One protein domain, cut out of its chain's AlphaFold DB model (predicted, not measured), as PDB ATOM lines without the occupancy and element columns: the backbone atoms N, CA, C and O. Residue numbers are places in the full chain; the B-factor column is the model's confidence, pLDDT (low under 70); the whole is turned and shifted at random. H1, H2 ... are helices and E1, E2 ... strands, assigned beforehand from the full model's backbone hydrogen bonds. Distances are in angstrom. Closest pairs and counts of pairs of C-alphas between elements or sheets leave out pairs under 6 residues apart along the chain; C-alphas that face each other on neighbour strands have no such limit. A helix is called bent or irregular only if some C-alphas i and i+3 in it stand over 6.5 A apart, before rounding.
ATOM      1  N   ARG A   5     227.034 387.465 370.724       95.25
ATOM      2  CA  ARG A   5     226.224 388.404 369.924       95.25
ATOM      3  C   ARG A   5     225.116 387.695 369.149       95.25
ATOM      4  O   ARG A   5     224.024 388.238 369.036       95.25
ATOM      5  N   GLN A   6     225.371 386.493 368.628       94.69
ATOM      6  CA  GLN A   6     224.354 385.720 367.914       94.69
ATOM      7  C   GLN A   6     223.268 385.192 368.863       94.69
ATOM      8  O   GLN A   6     222.089 385.252 368.526       94.69
ATOM      9  N   ILE A   7     223.646 384.732 370.061       95.69
ATOM     10  CA  ILE A   7     222.692 384.296 371.094       95.69
ATOM     11  C   ILE A   7     221.789 385.464 371.518       95.69
ATOM     12  O   ILE A   7     220.567 385.319 371.562       95.69
ATOM     13  N   VAL A   8     222.381 386.631 371.788       97.25
ATOM     14  CA  VAL A   8     221.639 387.846 372.153       97.25
ATOM     15  C   VAL A   8     220.749 388.314 371.002       97.25
ATOM     16  O   VAL A   8     219.583 388.613 371.240       97.25
ATOM     17  N   TYR A   9     221.252 388.315 369.762       97.12
ATOM     18  CA  TYR A   9     220.477 388.684 368.573       97.12
ATOM     19  C   TYR A   9     219.195 387.862 368.448       97.12
ATOM     20  O   TYR A   9     218.114 388.435 368.355       97.12
ATOM     21  N   GLU A  10     219.302 386.532 368.461       95.75
ATOM     22  CA  GLU A  10     218.151 385.649 368.236       95.75
ATOM     23  C   GLU A  10     217.085 385.826 369.325       95.75
ATOM     24  O   GLU A  10     215.890 385.894 369.026       95.75
ATOM     25  N   ARG A  11     217.510 385.963 370.588       96.75
ATOM     26  CA  ARG A  11     216.588 386.140 371.716       96.75
ATOM     27  C   ARG A  11     215.941 387.522 371.715       96.75
ATOM     28  O   ARG A  11     214.727 387.625 371.889       96.75
ATOM     29  N   ALA A  12     216.726 388.568 371.455       97.94
ATOM     30  CA  ALA A  12     216.222 389.929 371.313       97.94
ATOM     31  C   ALA A  12     215.235 390.043 370.145       97.94
ATOM     32  O   ALA A  12     214.225 390.726 370.272       97.94
ATOM     33  N   GLU A  13     215.493 389.368 369.022       97.31
ATOM     34  CA  GLU A  13     214.628 389.430 367.842       97.31
ATOM     35  C   GLU A  13     213.274 388.764 368.109       97.31
ATOM     36  O   GLU A  13     212.233 389.337 367.781       97.31
ATOM     37  N   ALA A  14     213.277 387.585 368.740       97.50
ATOM     38  CA  ALA A  14     212.054 386.895 369.140       97.50
ATOM     39  C   ALA A  14     211.219 387.742 370.118       97.50
ATOM     40  O   ALA A  14     210.009 387.906 369.930       97.50
ATOM     41  N   TYR A  15     211.875 388.342 371.118       98.38
ATOM     42  CA  TYR A  15     211.232 389.255 372.060       98.38
ATOM     43  C   TYR A  15     210.645 390.482 371.350       98.38
ATOM     44  O   TYR A  15     209.469 390.794 371.534       98.38
ATOM     45  N   ALA A  16     211.432 391.159 370.511       98.25
ATOM     46  CA  ALA A  16     211.039 392.404 369.862       98.25
ATOM     47  C   ALA A  16     209.857 392.218 368.901       98.25
ATOM     48  O   ALA A  16     208.931 393.024 368.925       98.25
ATOM     49  N   LYS A  17     209.844 391.130 368.118       97.94
ATOM     50  CA  LYS A  17     208.729 390.788 367.212       97.94
ATOM     51  C   LYS A  17     207.395 390.614 367.936       97.94
ATOM     52  O   LYS A  17     206.355 390.861 367.337       97.94
ATOM     53  N   THR A  18     207.436 390.176 369.192       97.88
ATOM     54  CA  THR A  18     206.236 389.875 369.983       97.88
ATOM     55  C   THR A  18     205.787 391.071 370.819       97.88
ATOM     56  O   THR A  18     204.592 391.296 370.974       97.88
ATOM     57  N   ASN A  19     206.737 391.840 371.356       98.31
ATOM     58  CA  ASN A  19     206.461 392.798 372.428       98.31
ATOM     59  C   ASN A  19     206.627 394.264 372.019       98.31
ATOM     60  O   ASN A  19     206.198 395.143 372.761       98.31
ATOM     61  N   LEU A  20     207.266 394.556 370.881       98.31
ATOM     62  CA  LEU A  20     207.626 395.922 370.508       98.31
ATOM     63  C   LEU A  20     207.065 396.321 369.145       98.31
ATOM     64  O   LEU A  20     206.905 395.516 368.227       98.31
ATOM     65  N   LYS A  21     206.833 397.623 368.983       98.25
ATOM     66  CA  LYS A  21     206.405 398.208 367.712       98.25
ATOM     67  C   LYS A  21     207.593 398.320 366.757       98.25
ATOM     68  O   LYS A  21     208.564 399.017 367.051       98.25
ATOM     69  N   LYS A  22     207.499 397.693 365.582       98.31
ATOM     70  CA  LYS A  22     208.449 397.916 364.480       98.31
ATOM     71  C   LYS A  22     208.332 399.358 363.969       98.31
ATOM     72  O   LYS A  22     207.220 399.851 363.779       98.31
ATOM     73  N   ILE A  23     209.463 400.018 363.728       97.81
ATOM     74  CA  ILE A  23     209.520 401.412 363.256       97.81
ATOM     75  C   ILE A  23     210.318 401.549 361.961       97.81
ATOM     76  O   ILE A  23     211.191 400.732 361.659       97.81
ATOM     77  N   SER A  24     210.011 402.605 361.209       95.94
ATOM     78  CA  SER A  24     210.741 403.004 360.006       95.94
ATOM     79  C   SER A  24     211.731 404.112 360.341       95.94
ATOM     80  O   SER A  24     211.387 405.057 361.049       95.94
ATOM     81  N   VAL A  25     212.942 403.997 359.806       95.38
ATOM     82  CA  VAL A  25     214.045 404.932 360.041       95.38
ATOM     83  C   VAL A  25     214.498 405.504 358.703       95.38
ATOM     84  O   VAL A  25     214.753 404.761 357.756       95.38
ATOM     85  N   ALA A  26     214.565 406.829 358.619       93.69
ATOM     86  CA  ALA A  26     215.102 407.557 357.484       93.69
ATOM     87  C   ALA A  26     216.632 407.623 357.566       93.69
ATOM     88  O   ALA A  26     217.214 407.764 358.643       93.69
ATOM     89  N   MET A  27     217.289 407.550 356.411       91.94
ATOM     90  CA  MET A  27     218.739 407.706 356.324       91.94
ATOM     91  C   MET A  27     219.104 409.178 356.528       91.94
ATOM     92  O   MET A  27     218.626 410.034 355.783       91.94
ATOM     93  N   GLY A  28     219.959 409.459 357.508       87.50
ATOM     94  CA  GLY A  28     220.579 410.768 357.680       87.50
ATOM     95  C   GLY A  28     221.960 410.852 357.028       87.50
ATOM     96  O   GLY A  28     222.475 409.887 356.458       87.50
ATOM     97  N   GLU A  29     222.590 412.015 357.157       84.81
ATOM     98  CA  GLU A  29     224.019 412.187 356.883       84.81
ATOM     99  C   GLU A  29     224.845 411.283 357.807       84.81
ATOM    100  O   GLU A  29     224.603 411.275 359.010       84.81
ATOM    101  N   TYR A  30     225.812 410.536 357.266       84.75
ATOM    102  CA  TYR A  30     226.673 409.652 358.054       84.75
ATOM    103  C   TYR A  30     227.699 410.453 358.868       84.75
ATOM    104  O   TYR A  30     228.682 410.948 358.322       84.75
ATOM    105  N   LYS A  31     227.500 410.519 360.186       79.69
ATOM    106  CA  LYS A  31     228.387 411.199 361.147       79.69
ATOM    107  C   LYS A  31     229.342 410.250 361.886       79.69
ATOM    108  O   LYS A  31     230.068 410.679 362.778       79.69
ATOM    109  N   GLY A  32     229.375 408.971 361.507       72.06
ATOM    110  CA  GLY A  32     230.246 407.961 362.111       72.06
ATOM    111  C   GLY A  32     229.530 407.059 363.115       72.06
ATOM    112  O   GLY A  32     228.585 407.457 363.786       72.06
ATOM    113  N   ASN A  33     230.009 405.818 363.229       66.81
ATOM    114  CA  ASN A  33     229.344 404.729 363.952       66.81
ATOM    115  C   ASN A  33     229.527 404.725 365.483       66.81
ATOM    116  O   ASN A  33     228.975 403.855 366.158       66.81
ATOM    117  N   LYS A  34     230.308 405.650 366.044       63.78
ATOM    118  CA  LYS A  34     230.517 405.753 367.492       63.78
ATOM    119  C   LYS A  34     229.655 406.897 368.005       63.78
ATOM    120  O   LYS A  34     229.736 407.988 367.458       63.78
ATOM    121  N   MET A  35     228.894 406.647 369.076       84.81
ATOM    122  CA  MET A  35     228.151 407.658 369.843       84.81
ATOM    123  C   MET A  35     226.762 408.085 369.316       84.81
ATOM    124  O   MET A  35     226.424 409.267 369.388       84.81
ATOM    125  N   CYS A  36     225.906 407.151 368.875       92.00
ATOM    126  CA  CYS A  36     224.527 407.478 368.461       92.00
ATOM    127  C   CYS A  36     223.745 408.274 369.516       92.00
ATOM    128  O   CYS A  36     223.059 409.239 369.189       92.00
ATOM    129  N   GLN A  37     223.923 407.936 370.792       94.00
ATOM    130  CA  GLN A  37     223.304 408.621 371.921       94.00
ATOM    131  C   GLN A  37     223.761 410.077 372.065       94.00
ATOM    132  O   GLN A  37     222.959 410.930 372.441       94.00
ATOM    133  N   HIS A  38     225.023 410.379 371.746       92.56
ATOM    134  CA  HIS A  38     225.533 411.748 371.804       92.56
ATOM    135  C   HIS A  38     225.102 412.540 370.573       92.56
ATOM    136  O   HIS A  38     224.657 413.668 370.733       92.56
ATOM    137  N   ASN A  39     225.128 411.938 369.380       91.81
ATOM    138  CA  ASN A  39     224.627 412.577 368.160       91.81
ATOM    139  C   ASN A  39     223.144 412.941 368.291       91.81
ATOM    140  O   ASN A  39     222.751 414.065 367.995       91.81
ATOM    141  N   ALA A  40     222.327 412.011 368.789       93.62
ATOM    142  CA  ALA A  40     220.908 412.249 369.007       93.62
ATOM    143  C   ALA A  40     220.669 413.355 370.049       93.62
ATOM    144  O   ALA A  40     219.821 414.221 369.835       93.62
ATOM    145  N   ARG A  41     221.438 413.365 371.152       94.56
ATOM    146  CA  ARG A  41     221.364 414.437 372.156       94.56
ATOM    147  C   ARG A  41     221.777 415.782 371.580       94.56
ATOM    148  O   ARG A  41     221.055 416.747 371.785       94.56
ATOM    149  N   GLN A  42     222.873 415.830 370.833       92.50
ATOM    150  CA  GLN A  42     223.356 417.047 370.193       92.50
ATOM    151  C   GLN A  42     222.290 417.648 369.266       92.50
ATOM    152  O   GLN A  42     222.040 418.846 369.331       92.50
ATOM    153  N   SER A  43     221.576 416.826 368.489       92.81
ATOM    154  CA  SER A  43     220.471 417.312 367.652       92.81
ATOM    155  C   SER A  43     219.312 417.929 368.450       92.81
ATOM    156  O   SER A  43     218.673 418.856 367.954       92.81
ATOM    157  N   LEU A  44     219.035 417.463 369.678       93.62
ATOM    158  CA  LEU A  44     218.068 418.139 370.556       93.62
ATOM    159  C   LEU A  44     218.589 419.491 371.042       93.62
ATOM    160  O   LEU A  44     217.836 420.459 371.032       93.62
ATOM    161  N   GLU A  45     219.854 419.555 371.465       93.25
ATOM    162  CA  GLU A  45     220.469 420.793 371.972       93.25
ATOM    163  C   GLU A  45     220.543 421.877 370.889       93.25
ATOM    164  O   GLU A  45     220.342 423.055 371.159       93.25
ATOM    165  N   GLU A  46     220.773 421.474 369.640       93.69
ATOM    166  CA  GLU A  46     220.780 422.362 368.472       93.69
ATOM    167  C   GLU A  46     219.371 422.779 368.019       93.69
ATOM    168  O   GLU A  46     219.233 423.576 367.093       93.69
ATOM    169  N   GLY A  47     218.313 422.218 368.617       93.62
ATOM    170  CA  GLY A  47     216.923 422.472 368.225       93.62
ATOM    171  C   GLY A  47     216.524 421.874 366.871       93.62
ATOM    172  O   GLY A  47     215.437 422.158 366.375       93.62
ATOM    173  N   SER A  48     217.375 421.038 366.266       94.12
ATOM    174  CA  SER A  48     217.079 420.364 364.994       94.12
ATOM    175  C   SER A  48     216.173 419.142 365.170       94.12
ATOM    176  O   SER A  48     215.452 418.760 364.247       94.12
ATOM    177  N   ALA A  49     216.178 418.540 366.361       96.12
ATOM    178  CA  ALA A  49     215.320 417.421 366.723       96.12
ATOM    179  C   ALA A  49     214.242 417.830 367.734       96.12
ATOM    180  O   ALA A  49     214.474 418.626 368.640       96.12
ATOM    181  N   THR A  50     213.064 417.216 367.618       97.00
ATOM    182  CA  THR A  50     211.950 417.430 368.564       97.00
ATOM    183  C   THR A  50     212.020 416.498 369.777       97.00
ATOM    184  O   THR A  50     211.625 416.866 370.882       97.00
ATOM    185  N   HIS A  51     212.502 415.273 369.571       97.75
ATOM    186  CA  HIS A  51     212.700 414.239 370.586       97.75
ATOM    187  C   HIS A  51     213.667 413.169 370.053       97.75
ATOM    188  O   HIS A  51     214.083 413.212 368.892       97.75
ATOM    189  N   ILE A  52     214.049 412.225 370.912       97.50
ATOM    190  CA  ILE A  52     214.916 411.094 370.570       97.50
ATOM    191  C   ILE A  52     214.137 409.793 370.706       97.50
ATOM    192  O   ILE A  52     213.424 409.582 371.681       97.50
ATOM    193  N   VAL A  53     214.343 408.887 369.761       97.94
ATOM    194  CA  VAL A  53     213.890 407.500 369.815       97.94
ATOM    195  C   VAL A  53     215.057 406.605 370.211       97.94
ATOM    196  O   VAL A  53     216.104 406.631 369.568       97.94
ATOM    197  N   ALA A  54     214.867 405.778 371.235       97.75
ATOM    198  CA  ALA A  54     215.694 404.605 371.484       97.75
ATOM    199  C   ALA A  54     215.029 403.371 370.863       97.75
ATOM    200  O   ALA A  54     213.823 403.155 371.020       97.75
ATOM    201  N   ALA A  55     215.814 402.547 370.177       98.12
ATOM    202  CA  ALA A  55     215.334 401.352 369.498       98.12
ATOM    203  C   ALA A  55     216.314 400.183 369.630       98.12
ATOM    204  O   ALA A  55     217.526 400.383 369.695       98.12
ATOM    205  N   LEU A  56     215.792 398.955 369.579       97.94
ATOM    206  CA  LEU A  56     216.606 397.793 369.231       97.94
ATOM    207  C   LEU A  56     216.861 397.831 367.722       97.94
ATOM    208  O   LEU A  56     215.917 397.764 366.935       97.94
ATOM    209  N   SER A  57     218.130 397.931 367.335       96.38
ATOM    210  CA  SER A  57     218.606 397.918 365.954       96.38
ATOM    211  C   SER A  57     219.251 396.575 365.634       96.38
ATOM    212  O   SER A  57     220.354 396.273 366.095       96.38
ATOM    213  N   PHE A  58     218.581 395.781 364.808       96.25
ATOM    214  CA  PHE A  58     219.051 394.482 364.339       96.25
ATOM    215  C   PHE A  58     219.870 394.664 363.066       96.25
ATOM    216  O   PHE A  58     219.319 394.979 362.011       96.25
ATOM    217  N   VAL A  59     221.182 394.469 363.182       90.50
ATOM    218  CA  VAL A  59     222.145 394.589 362.087       90.50
ATOM    219  C   VAL A  59     222.410 393.192 361.517       90.50
ATOM    220  O   VAL A  59     222.964 392.343 362.231       90.50
ATOM    221  N   PRO A  60     222.056 392.923 360.246       84.62
ATOM    222  CA  PRO A  60     222.251 391.609 359.645       84.62
ATOM    223  C   PRO A  60     223.697 391.130 359.794       84.62
ATOM    224  O   PRO A  60     224.631 391.849 359.453       84.62
ATOM    225  N   LYS A  61     223.873 389.904 360.301       79.88
ATOM    226  CA  LYS A  61     225.175 389.242 360.531       79.88
ATOM    227  C   LYS A  61     226.100 389.890 361.580       79.88
ATOM    228  O   LYS A  61     227.121 389.286 361.892       79.88
ATOM    229  N   SER A  62     225.750 391.042 362.161       82.69
ATOM    230  CA  SER A  62     226.603 391.759 363.132       82.69
ATOM    231  C   SER A  62     226.074 391.718 364.570       82.69
ATOM    232  O   SER A  62     226.854 391.776 365.524       82.69
ATOM    233  N   GLY A  63     224.757 391.610 364.747       92.12
ATOM    234  CA  GLY A  63     224.123 391.528 366.063       92.12
ATOM    235  C   GLY A  63     223.039 392.581 366.264       92.12
ATOM    236  O   GLY A  63     222.556 393.195 365.315       92.12
ATOM    237  N   VAL A  64     222.613 392.734 367.509       95.94
ATOM    238  CA  VAL A  64     221.612 393.718 367.926       95.94
ATOM    239  C   VAL A  64     222.312 394.817 368.720       95.94
ATOM    240  O   VAL A  64     223.294 394.531 369.403       95.94
ATOM    241  N   ASN A  65     221.848 396.059 368.585       94.56
ATOM    242  CA  ASN A  65     222.346 397.190 369.360       94.56
ATOM    243  C   ASN A  65     221.193 398.050 369.889       94.56
ATOM    244  O   ASN A  65     220.180 398.194 369.202       94.56
ATOM    245  N   ILE A  66     221.368 398.693 371.040       96.25
ATOM    246  CA  ILE A  66     220.546 399.855 371.417       96.25
ATOM    247  C   ILE A  66     220.990 401.069 370.598       96.25
ATOM    248  O   ILE A  66     222.146 401.487 370.671       96.25
ATOM    249  N   HIS A  67     220.069 401.640 369.826       95.56
ATOM    250  CA  HIS A  67     220.346 402.764 368.935       95.56
ATOM    251  C   HIS A  67     219.476 403.970 369.265       95.56
ATOM    252  O   HIS A  67     218.256 403.846 369.365       95.56
ATOM    253  N   PHE A  68     220.110 405.131 369.418       96.25
ATOM    254  CA  PHE A  68     219.442 406.407 369.657       96.25
ATOM    255  C   PHE A  68     219.400 407.215 368.362       96.25
ATOM    256  O   PHE A  68     220.431 407.423 367.724       96.25
ATOM    257  N   MET A  69     218.212 407.675 367.984       96.19
ATOM    258  CA  MET A  69     217.968 408.400 366.738       96.19
ATOM    259  C   MET A  69     217.136 409.653 367.015       96.19
ATOM    260  O   MET A  69     216.104 409.549 367.680       96.19
ATOM    261  N   PRO A  70     217.542 410.836 366.531       96.12
ATOM    262  CA  PRO A  70     216.714 412.030 366.618       96.12
ATOM    263  C   PRO A  70     215.477 411.937 365.715       96.12
ATOM    264  O   PRO A  70     215.492 411.291 364.663       96.12
ATOM    265  N   VAL A  71     214.413 412.641 366.101       97.44
ATOM    266  CA  VAL A  71     213.251 412.887 365.241       97.44
ATOM    267  C   VAL A  71     213.314 414.299 364.678       97.44
ATOM    268  O   VAL A  71     213.094 415.279 365.395       97.44
ATOM    269  N   ILE A  72     213.601 414.376 363.379       95.12
ATOM    270  CA  ILE A  72     213.814 415.598 362.596       95.12
ATOM    271  C   ILE A  72     212.691 415.668 361.562       95.12
ATOM    272  O   ILE A  72     212.433 414.678 360.880       95.12
ATOM    273  N   GLU A  73     211.979 416.796 361.474       94.06
ATOM    274  CA  GLU A  73     210.847 416.971 360.540       94.06
ATOM    275  C   GLU A  73     209.822 415.813 360.595       94.06
ATOM    276  O   GLU A  73     209.364 415.298 359.574       94.06
ATOM    277  N   ASN A  74     209.483 415.361 361.808       93.56
ATOM    278  CA  ASN A  74     208.591 414.220 362.074       93.56
ATOM    279  C   ASN A  74     209.075 412.861 361.527       93.56
ATOM    280  O   ASN A  74     208.283 411.926 361.399       93.56
ATOM    281  N   LYS A  75     210.371 412.717 361.227       96.00
ATOM    282  CA  LYS A  75     210.991 411.462 360.789       96.00
ATOM    283  C   LYS A  75     212.081 411.030 361.758       96.00
ATOM    284  O   LYS A  75     212.986 411.798 362.082       96.00
ATOM    285  N   ILE A  76     212.031 409.765 362.167       96.81
ATOM    286  CA  ILE A  76     213.122 409.121 362.904       96.81
ATOM    287  C   ILE A  76     214.302 409.011 361.946       96.81
ATOM    288  O   ILE A  76     214.204 408.301 360.947       96.81
ATOM    289  N   THR A  77     215.384 409.733 362.214       94.44
ATOM    290  CA  THR A  77     216.498 409.881 361.275       94.44
ATOM    291  C   THR A  77     217.770 409.320 361.888       94.44
ATOM    292  O   THR A  77     218.153 409.691 362.993       94.44
ATOM    293  N   ASP A  78     218.444 408.422 361.173       90.88
ATOM    294  CA  ASP A  78     219.716 407.860 361.614       90.88
ATOM    295  C   ASP A  78     220.894 408.549 360.926       90.88
ATOM    296  O   ASP A  78     221.337 408.160 359.843       90.88
ATOM    297  N   ASN A  79     221.426 409.566 361.598       84.75
ATOM    298  CA  ASN A  79     222.662 410.242 361.209       84.75
ATOM    299  C   ASN A  79     223.932 409.512 361.683       84.75
ATOM    300  O   ASN A  79     225.043 409.939 361.395       84.75
ATOM    301  N   THR A  80     223.820 408.422 362.440       83.50
ATOM    302  CA  THR A  80     224.995 407.700 362.952       83.50
ATOM    303  C   THR A  80     225.433 406.626 361.964       83.50
ATOM    304  O   THR A  80     226.610 406.527 361.632       83.50
ATOM    305  N   LEU A  81     224.492 405.833 361.449       83.81
ATOM    306  CA  LEU A  81     224.771 404.810 360.436       83.81
ATOM    307  C   LEU A  81     224.535 405.315 359.009       83.81
ATOM    308  O   LEU A  81     225.038 404.715 358.058       83.81
ATOM    309  N   GLY A  82     223.799 406.418 358.840       82.19
ATOM    310  CA  GLY A  82     223.502 406.997 357.533       82.19
ATOM    311  C   GLY A  82     222.900 405.959 356.589       82.19
ATOM    312  O   GLY A  82     221.923 405.294 356.933       82.19
ATOM    313  N   TYR A  83     223.512 405.743 355.421       81.50
ATOM    314  CA  TYR A  83     223.020 404.769 354.440       81.50
ATOM    315  C   TYR A  83     223.019 403.315 354.941       81.50
ATOM    316  O   TYR A  83     222.285 402.495 354.394       81.50
ATOM    317  N   LEU A  84     223.828 402.967 355.951       83.50
ATOM    318  CA  LEU A  84     223.867 401.610 356.508       83.50
ATOM    319  C   LEU A  84     222.592 401.281 357.289       83.50
ATOM    320  O   LEU A  84     222.222 400.112 357.390       83.50
ATOM    321  N   SER A  85     221.880 402.303 357.776       84.69
ATOM    322  CA  SER A  85     220.632 402.137 358.525       84.69
ATOM    323  C   SER A  85     219.546 401.412 357.722       84.69
ATOM    324  O   SER A  85     218.736 400.703 358.317       84.69
ATOM    325  N   LYS A  86     219.567 401.503 356.383       88.31
ATOM    326  CA  LYS A  86     218.581 400.872 355.484       88.31
ATOM    327  C   LYS A  86     218.574 399.343 355.534       88.31
ATOM    328  O   LYS A  86     217.613 398.723 355.092       88.31
ATOM    329  N   TYR A  87     219.658 398.739 356.014       89.31
ATOM    330  CA  TYR A  87     219.787 397.285 356.115       89.31
ATOM    331  C   TYR A  87     219.324 396.743 357.466       89.31
ATOM    332  O   TYR A  87     219.229 395.528 357.636       89.31
ATOM    333  N   ASN A  88     219.041 397.622 358.424       93.88
ATOM    334  CA  ASN A  88     218.694 397.226 359.773       93.88
ATOM    335  C   ASN A  88     217.181 397.128 359.945       93.88
ATOM    336  O   ASN A  88     216.398 397.804 359.277       93.88
ATOM    337  N   THR A  89     216.766 396.304 360.903       96.81
ATOM    338  CA  THR A  89     215.389 396.308 361.402       96.81
ATOM    339  C   THR A  89     215.349 396.984 362.763       96.81
ATOM    340  O   THR A  89     216.179 396.680 363.615       96.81
ATOM    341  N   TYR A  90     214.371 397.864 362.978       97.81
ATOM    342  CA  TYR A  90     214.250 398.648 364.204       97.81
ATOM    343  C   TYR A  90     212.939 398.367 364.929       97.81
ATOM    344  O   TYR A  90     211.872 398.333 364.310       97.81
ATOM    345  N   TYR A  91     213.023 398.230 366.249       98.56
ATOM    346  CA  TYR A  91     211.867 398.137 367.135       98.56
ATOM    347  C   TYR A  91     211.964 399.200 368.224       98.56
ATOM    348  O   TYR A  91     212.997 399.317 368.882       98.56
ATOM    349  N   LEU A  92     210.893 399.972 368.391       98.50
ATOM    350  CA  LEU A  92     210.813 401.065 369.351       98.50
ATOM    351  C   LEU A  92     210.920 400.536 370.782       98.50
ATOM    352  O   LEU A  92     210.144 399.669 371.178       98.50
ATOM    353  N   ILE A  93     211.858 401.100 371.543       98.12
ATOM    354  CA  ILE A  93     211.971 400.913 372.991       98.12
ATOM    355  C   ILE A  93     211.227 402.044 373.691       98.12
ATOM    356  O   ILE A  93     210.296 401.807 374.454       98.12
ATOM    357  N   LYS A  94     211.651 403.288 373.434       97.75
ATOM    358  CA  LYS A  94     211.145 404.464 374.138       97.75
ATOM    359  C   LYS A  94     211.422 405.749 373.370       97.75
ATOM    360  O   LYS A  94     212.447 405.872 372.702       97.75
ATOM    361  N   GLU A  95     210.522 406.708 373.530       98.00
ATOM    362  CA  GLU A  95     210.707 408.096 373.119       98.00
ATOM    363  C   GLU A  95     211.131 408.935 374.329       98.00
ATOM    364  O   GLU A  95     210.609 408.772 375.433       98.00
ATOM    365  N   TYR A  96     212.105 409.813 374.116       97.50
ATOM    366  CA  TYR A  96     212.643 410.729 375.112       97.50
ATOM    367  C   TYR A  96     212.498 412.159 374.604       97.50
ATOM    368  O   TYR A  96     213.162 412.564 373.646       97.50
ATOM    369  N   HIS A  97     211.646 412.935 375.263       95.62
ATOM    370  CA  HIS A  97     211.518 414.362 375.014       95.62
ATOM    371  C   HIS A  97     212.611 415.137 375.762       95.62
ATOM    372  O   HIS A  97     213.172 414.628 376.737       95.62
ATOM    373  N   PRO A  98     212.904 416.393 375.375       93.75
ATOM    374  CA  PRO A  98     213.930 417.204 376.035       93.75
ATOM    375  C   PRO A  98     213.807 417.240 377.564       93.75
ATOM    376  O   PRO A  98     214.808 417.082 378.265       93.75
ATOM    377  N   LYS A  99     212.571 417.343 378.077       93.62
ATOM    378  CA  LYS A  99     212.260 417.336 379.515       93.62
ATOM    379  C   LYS A  99     212.709 416.063 380.243       93.62
ATOM    380  O   LYS A  99     213.063 416.134 381.414       93.62
ATOM    381  N   ASP A 100     212.733 414.925 379.550       92.38
ATOM    382  CA  ASP A 100     213.095 413.628 380.126       92.38
ATOM    383  C   ASP A 100     214.617 413.479 380.266       92.38
ATOM    384  O   ASP A 100     215.091 412.571 380.941       92.38
ATOM    385  N   LEU A 101     215.390 414.362 379.625       93.56
ATOM    386  CA  LEU A 101     216.835 414.223 379.447       93.56
ATOM    387  C   LEU A 101     217.654 415.384 380.035       93.56
ATOM    388  O   LEU A 101     218.872 415.382 379.884       93.56
ATOM    389  N   ILE A 102     217.026 416.368 380.695       88.88
ATOM    390  CA  ILE A 102     217.668 417.625 381.144       88.88
ATOM    391  C   ILE A 102     218.972 417.380 381.921       88.88
ATOM    392  O   ILE A 102     219.953 418.074 381.688       88.88
ATOM    393  N   ASN A 103     219.007 416.358 382.779       90.19
ATOM    394  CA  ASN A 103     220.171 416.019 383.606       90.19
ATOM    395  C   ASN A 103     220.636 414.568 383.411       90.19
ATOM    396  O   ASN A 103     221.202 413.961 384.322       90.19
ATOM    397  N   ILE A 104     220.363 413.974 382.245       93.50
ATOM    398  CA  ILE A 104     220.705 412.574 381.982       93.50
ATOM    399  C   ILE A 104     222.009 412.473 381.194       93.50
ATOM    400  O   ILE A 104     222.137 412.955 380.071       93.50
ATOM    401  N   HIS A 105     222.973 411.746 381.760       94.50
ATOM    402  CA  HIS A 105     224.183 411.366 381.044       94.50
ATOM    403  C   HIS A 105     223.871 410.248 380.040       94.50
ATOM    404  O   HIS A 105     223.633 409.104 380.431       94.50
ATOM    405  N   MET A 106     223.938 410.549 378.741       94.75
ATOM    406  CA  MET A 106     223.491 409.635 377.678       94.75
ATOM    407  C   MET A 106     224.178 408.262 377.685       94.75
ATOM    408  O   MET A 106     223.522 407.257 377.433       94.75
ATOM    409  N   THR A 107     225.465 408.176 378.039       94.56
ATOM    410  CA  THR A 107     226.147 406.872 378.188       94.56
ATOM    411  C   THR A 107     225.559 406.031 379.320       94.56
ATOM    412  O   THR A 107     225.369 404.833 379.149       94.56
ATOM    413  N   LYS A 108     225.197 406.649 380.454       95.31
ATOM    414  CA  LYS A 108     224.565 405.932 381.572       95.31
ATOM    415  C   LYS A 108     223.159 405.476 381.197       95.31
ATOM    416  O   LYS A 108     222.754 404.386 381.582       95.31
ATOM    417  N   LEU A 109     222.436 406.287 380.420       96.31
ATOM    418  CA  LEU A 109     221.135 405.904 379.878       96.31
ATOM    419  C   LEU A 109     221.257 404.700 378.938       96.31
ATOM    420  O   LEU A 109     220.512 403.739 379.095       96.31
ATOM    421  N   LEU A 110     222.216 404.722 378.006       96.44
ATOM    422  CA  LEU A 110     222.511 403.584 377.134       96.44
ATOM    423  C   LEU A 110     222.796 402.322 377.960       96.44
ATOM    424  O   LEU A 110     222.151 401.301 377.739       96.44
ATOM    425  N   ASP A 111     223.703 402.397 378.935       96.75
ATOM    426  CA  ASP A 111     224.056 401.257 379.785       96.75
ATOM    427  C   ASP A 111     222.869 400.722 380.593       96.75
ATOM    428  O   ASP A 111     222.728 399.508 380.734       96.75
ATOM    429  N   SER A 112     222.006 401.611 381.092       97.31
ATOM    430  CA  SER A 112     220.791 401.237 381.819       97.31
ATOM    431  C   SER A 112     219.807 400.483 380.925       97.31
ATOM    432  O   SER A 112     219.291 399.449 381.336       97.31
ATOM    433  N   ILE A 113     219.567 400.962 379.699       97.75
ATOM    434  CA  ILE A 113     218.672 400.282 378.748       97.75
ATOM    435  C   ILE A 113     219.258 398.920 378.359       97.75
ATOM    436  O   ILE A 113     218.527 397.936 378.261       97.75
ATOM    437  N   LYS A 114     220.580 398.832 378.163       97.88
ATOM    438  CA  LYS A 114     221.247 397.554 377.880       97.88
ATOM    439  C   LYS A 114     221.052 396.547 379.012       97.88
ATOM    440  O   LYS A 114     220.760 395.387 378.733       97.88
ATOM    441  N   ASP A 115     221.199 396.968 380.266       97.94
ATOM    442  CA  ASP A 115     220.972 396.088 381.417       97.94
ATOM    443  C   ASP A 115     219.521 395.643 381.534       97.94
ATOM    444  O   ASP A 115     219.272 394.453 381.724       97.94
ATOM    445  N   GLU A 116     218.582 396.578 381.384       98.00
ATOM    446  CA  GLU A 116     217.147 396.301 381.398       98.00
ATOM    447  C   GLU A 116     216.800 395.228 380.364       98.00
ATOM    448  O   GLU A 116     216.259 394.176 380.704       98.00
ATOM    449  N   TYR A 117     217.194 395.438 379.106       97.88
ATOM    450  CA  TYR A 117     216.884 394.498 378.036       97.88
ATOM    451  C   TYR A 117     217.610 393.165 378.193       97.88
ATOM    452  O   TYR A 117     217.011 392.124 377.949       97.88
ATOM    453  N   LEU A 118     218.863 393.136 378.654       98.00
ATOM    454  CA  LEU A 118     219.509 391.857 378.955       98.00
ATOM    455  C   LEU A 118     218.813 391.107 380.097       98.00
ATOM    456  O   LEU A 118     218.758 389.881 380.039       98.00
ATOM    457  N   GLY A 119     218.269 391.813 381.093       97.88
ATOM    458  CA  GLY A 119     217.480 391.223 382.179       97.88
ATOM    459  C   GLY A 119     216.117 390.686 381.729       97.88
ATOM    460  O   GLY A 119     215.657 389.678 382.253       97.88
ATOM    461  N   LEU A 120     215.499 391.303 380.717       97.56
ATOM    462  CA  LEU A 120     214.279 390.784 380.085       97.56
ATOM    463  C   LEU A 120     214.546 389.527 379.244       97.56
ATOM    464  O   LEU A 120     213.684 388.662 379.113       97.56
ATOM    465  N   LEU A 121     215.733 389.438 378.638       97.69
ATOM    466  CA  LEU A 121     216.070 388.373 377.697       97.69
ATOM    467  C   LEU A 121     216.668 387.139 378.373       97.69
ATOM    468  O   LEU A 121     216.458 386.028 377.882       97.69
ATOM    469  N   PHE A 122     217.411 387.315 379.463       97.75
ATOM    470  CA  PHE A 122     218.182 386.253 380.102       97.75
ATOM    471  C   PHE A 122     218.095 386.337 381.624       97.75
ATOM    472  O   PHE A 122     218.242 387.408 382.212       97.75
ATOM    473  N   SER A 123     217.973 385.175 382.262       97.50
ATOM    474  CA  SER A 123     218.226 385.039 383.699       97.50
ATOM    475  C   SER A 123     219.700 385.328 384.043       97.50
ATOM    476  O   SER A 123     220.581 385.187 383.180       97.50
ATOM    477  N   PRO A 124     220.015 385.707 385.297       97.19
ATOM    478  CA  PRO A 124     221.398 385.864 385.749       97.19
ATOM    479  C   PRO A 124     222.264 384.618 385.494       97.19
ATOM    480  O   PRO A 124     223.407 384.741 385.047       97.19
ATOM    481  N   GLU A 125     221.711 383.421 385.701       97.88
ATOM    482  CA  GLU A 125     222.393 382.141 385.499       97.88
ATOM    483  C   GLU A 125     222.711 381.894 384.018       97.88
ATOM    484  O   GLU A 125     223.825 381.481 383.680       97.88
ATOM    485  N   GLU A 126     221.772 382.189 383.109       97.25
ATOM    486  CA  GLU A 126     222.006 382.102 381.662       97.25
ATOM    487  C   GLU A 126     223.102 383.078 381.215       97.25
ATOM    488  O   GLU A 126     223.980 382.706 380.429       97.25
ATOM    489  N   ARG A 127     223.092 384.316 381.733       96.31
ATOM    490  CA  ARG A 127     224.122 385.312 381.405       96.31
ATOM    491  C   ARG A 127     225.504 384.855 381.849       96.31
ATOM    492  O   ARG A 127     226.443 384.968 381.060       96.31
ATOM    493  N   ALA A 128     225.624 384.312 383.061       96.50
ATOM    494  CA  ALA A 128     226.881 383.770 383.573       96.50
ATOM    495  C   ALA A 128     227.362 382.581 382.728       96.50
ATOM    496  O   ALA A 128     228.505 382.568 382.273       96.50
TER     497      ALA A 128
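AT A GLANCE: This is residues 5 to 128 of the 137 residues of an uncharacterized protein of Candidatus Microgenomates bacterium (UniProt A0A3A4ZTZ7). A strongly twisted, curled sheet of four strands, bent in E1, E2 and E4, is covered by H2 and the long H4 on one face and by H1 on the other. Residues 20 to 35 run from H1 round to H2, pairing briefly with E4 and E3 on the way; H5 lies off the sheet, beyond H4. The 124 printed residues, of mixed class, run H1 H2 E1 E2 E3 H3 E4 H4 H5, the sheet E3 E2 E1 E4 all antiparallel. The whole is compact, radius of gyration of the C-alphas 14.2 A, spanning 44 by 32 by 25 A.

IN THESE COORDINATES: E1 is residues 51 to 59, 23.4 A; E2 63 to 72, 26.4 A; E3 75 to 78; E4 89 to 96, 20.1 A. H1, residues 5 to 19, 20.4 A, begins at C-alpha 5 (226.224, 388.404, 369.924). H2 is 36 to 45, H3 82 to 87, H4 106 to 121, 22.5 A, and H5 124 to 128, ending at C-alpha 128 (226.881, 383.770, 383.573).

HOW THE PARTS SIT: E1 and E2, a hairpin, have N 55 and O 67 at 2.9 A, within hydrogen-bond range; E2 and E3, also a hairpin, N 77 and O 70 at 2.9 A; E1 and E4, N 54 and O 94 at 2.8 A. E1 E2 E3 is a meander, each strand the antiparallel neighbour of the one before. H2 and H4, on the same face, give two layers, helices on one face of a sheet; they touch, closest C-alphas Gln 37 and Met 106, 5.8 A, at a steep tilt of 49 degrees, opposite ways. H1, on the opposite face, has a height over the sheet of 8.9 A. H4 touches H1 with residue 121 alone, closest C-alphas Arg 11 and Leu 121, 6.4 A. H3 only grazes the sheet with residues 84 to 87. Every O i to N i+4 pair is within range in H2, H4 and H5; H1 has 10 of 11, H3 0 of 2 but 2 of 3 O i to N i+3.

THE WHOLE: The C-alphas farthest apart, Glu 73 and Glu 125, are 44.4 A apart. The printed part has no cut; the link H1 to H2 is long. Residues 33 to 34 are under pLDDT 70.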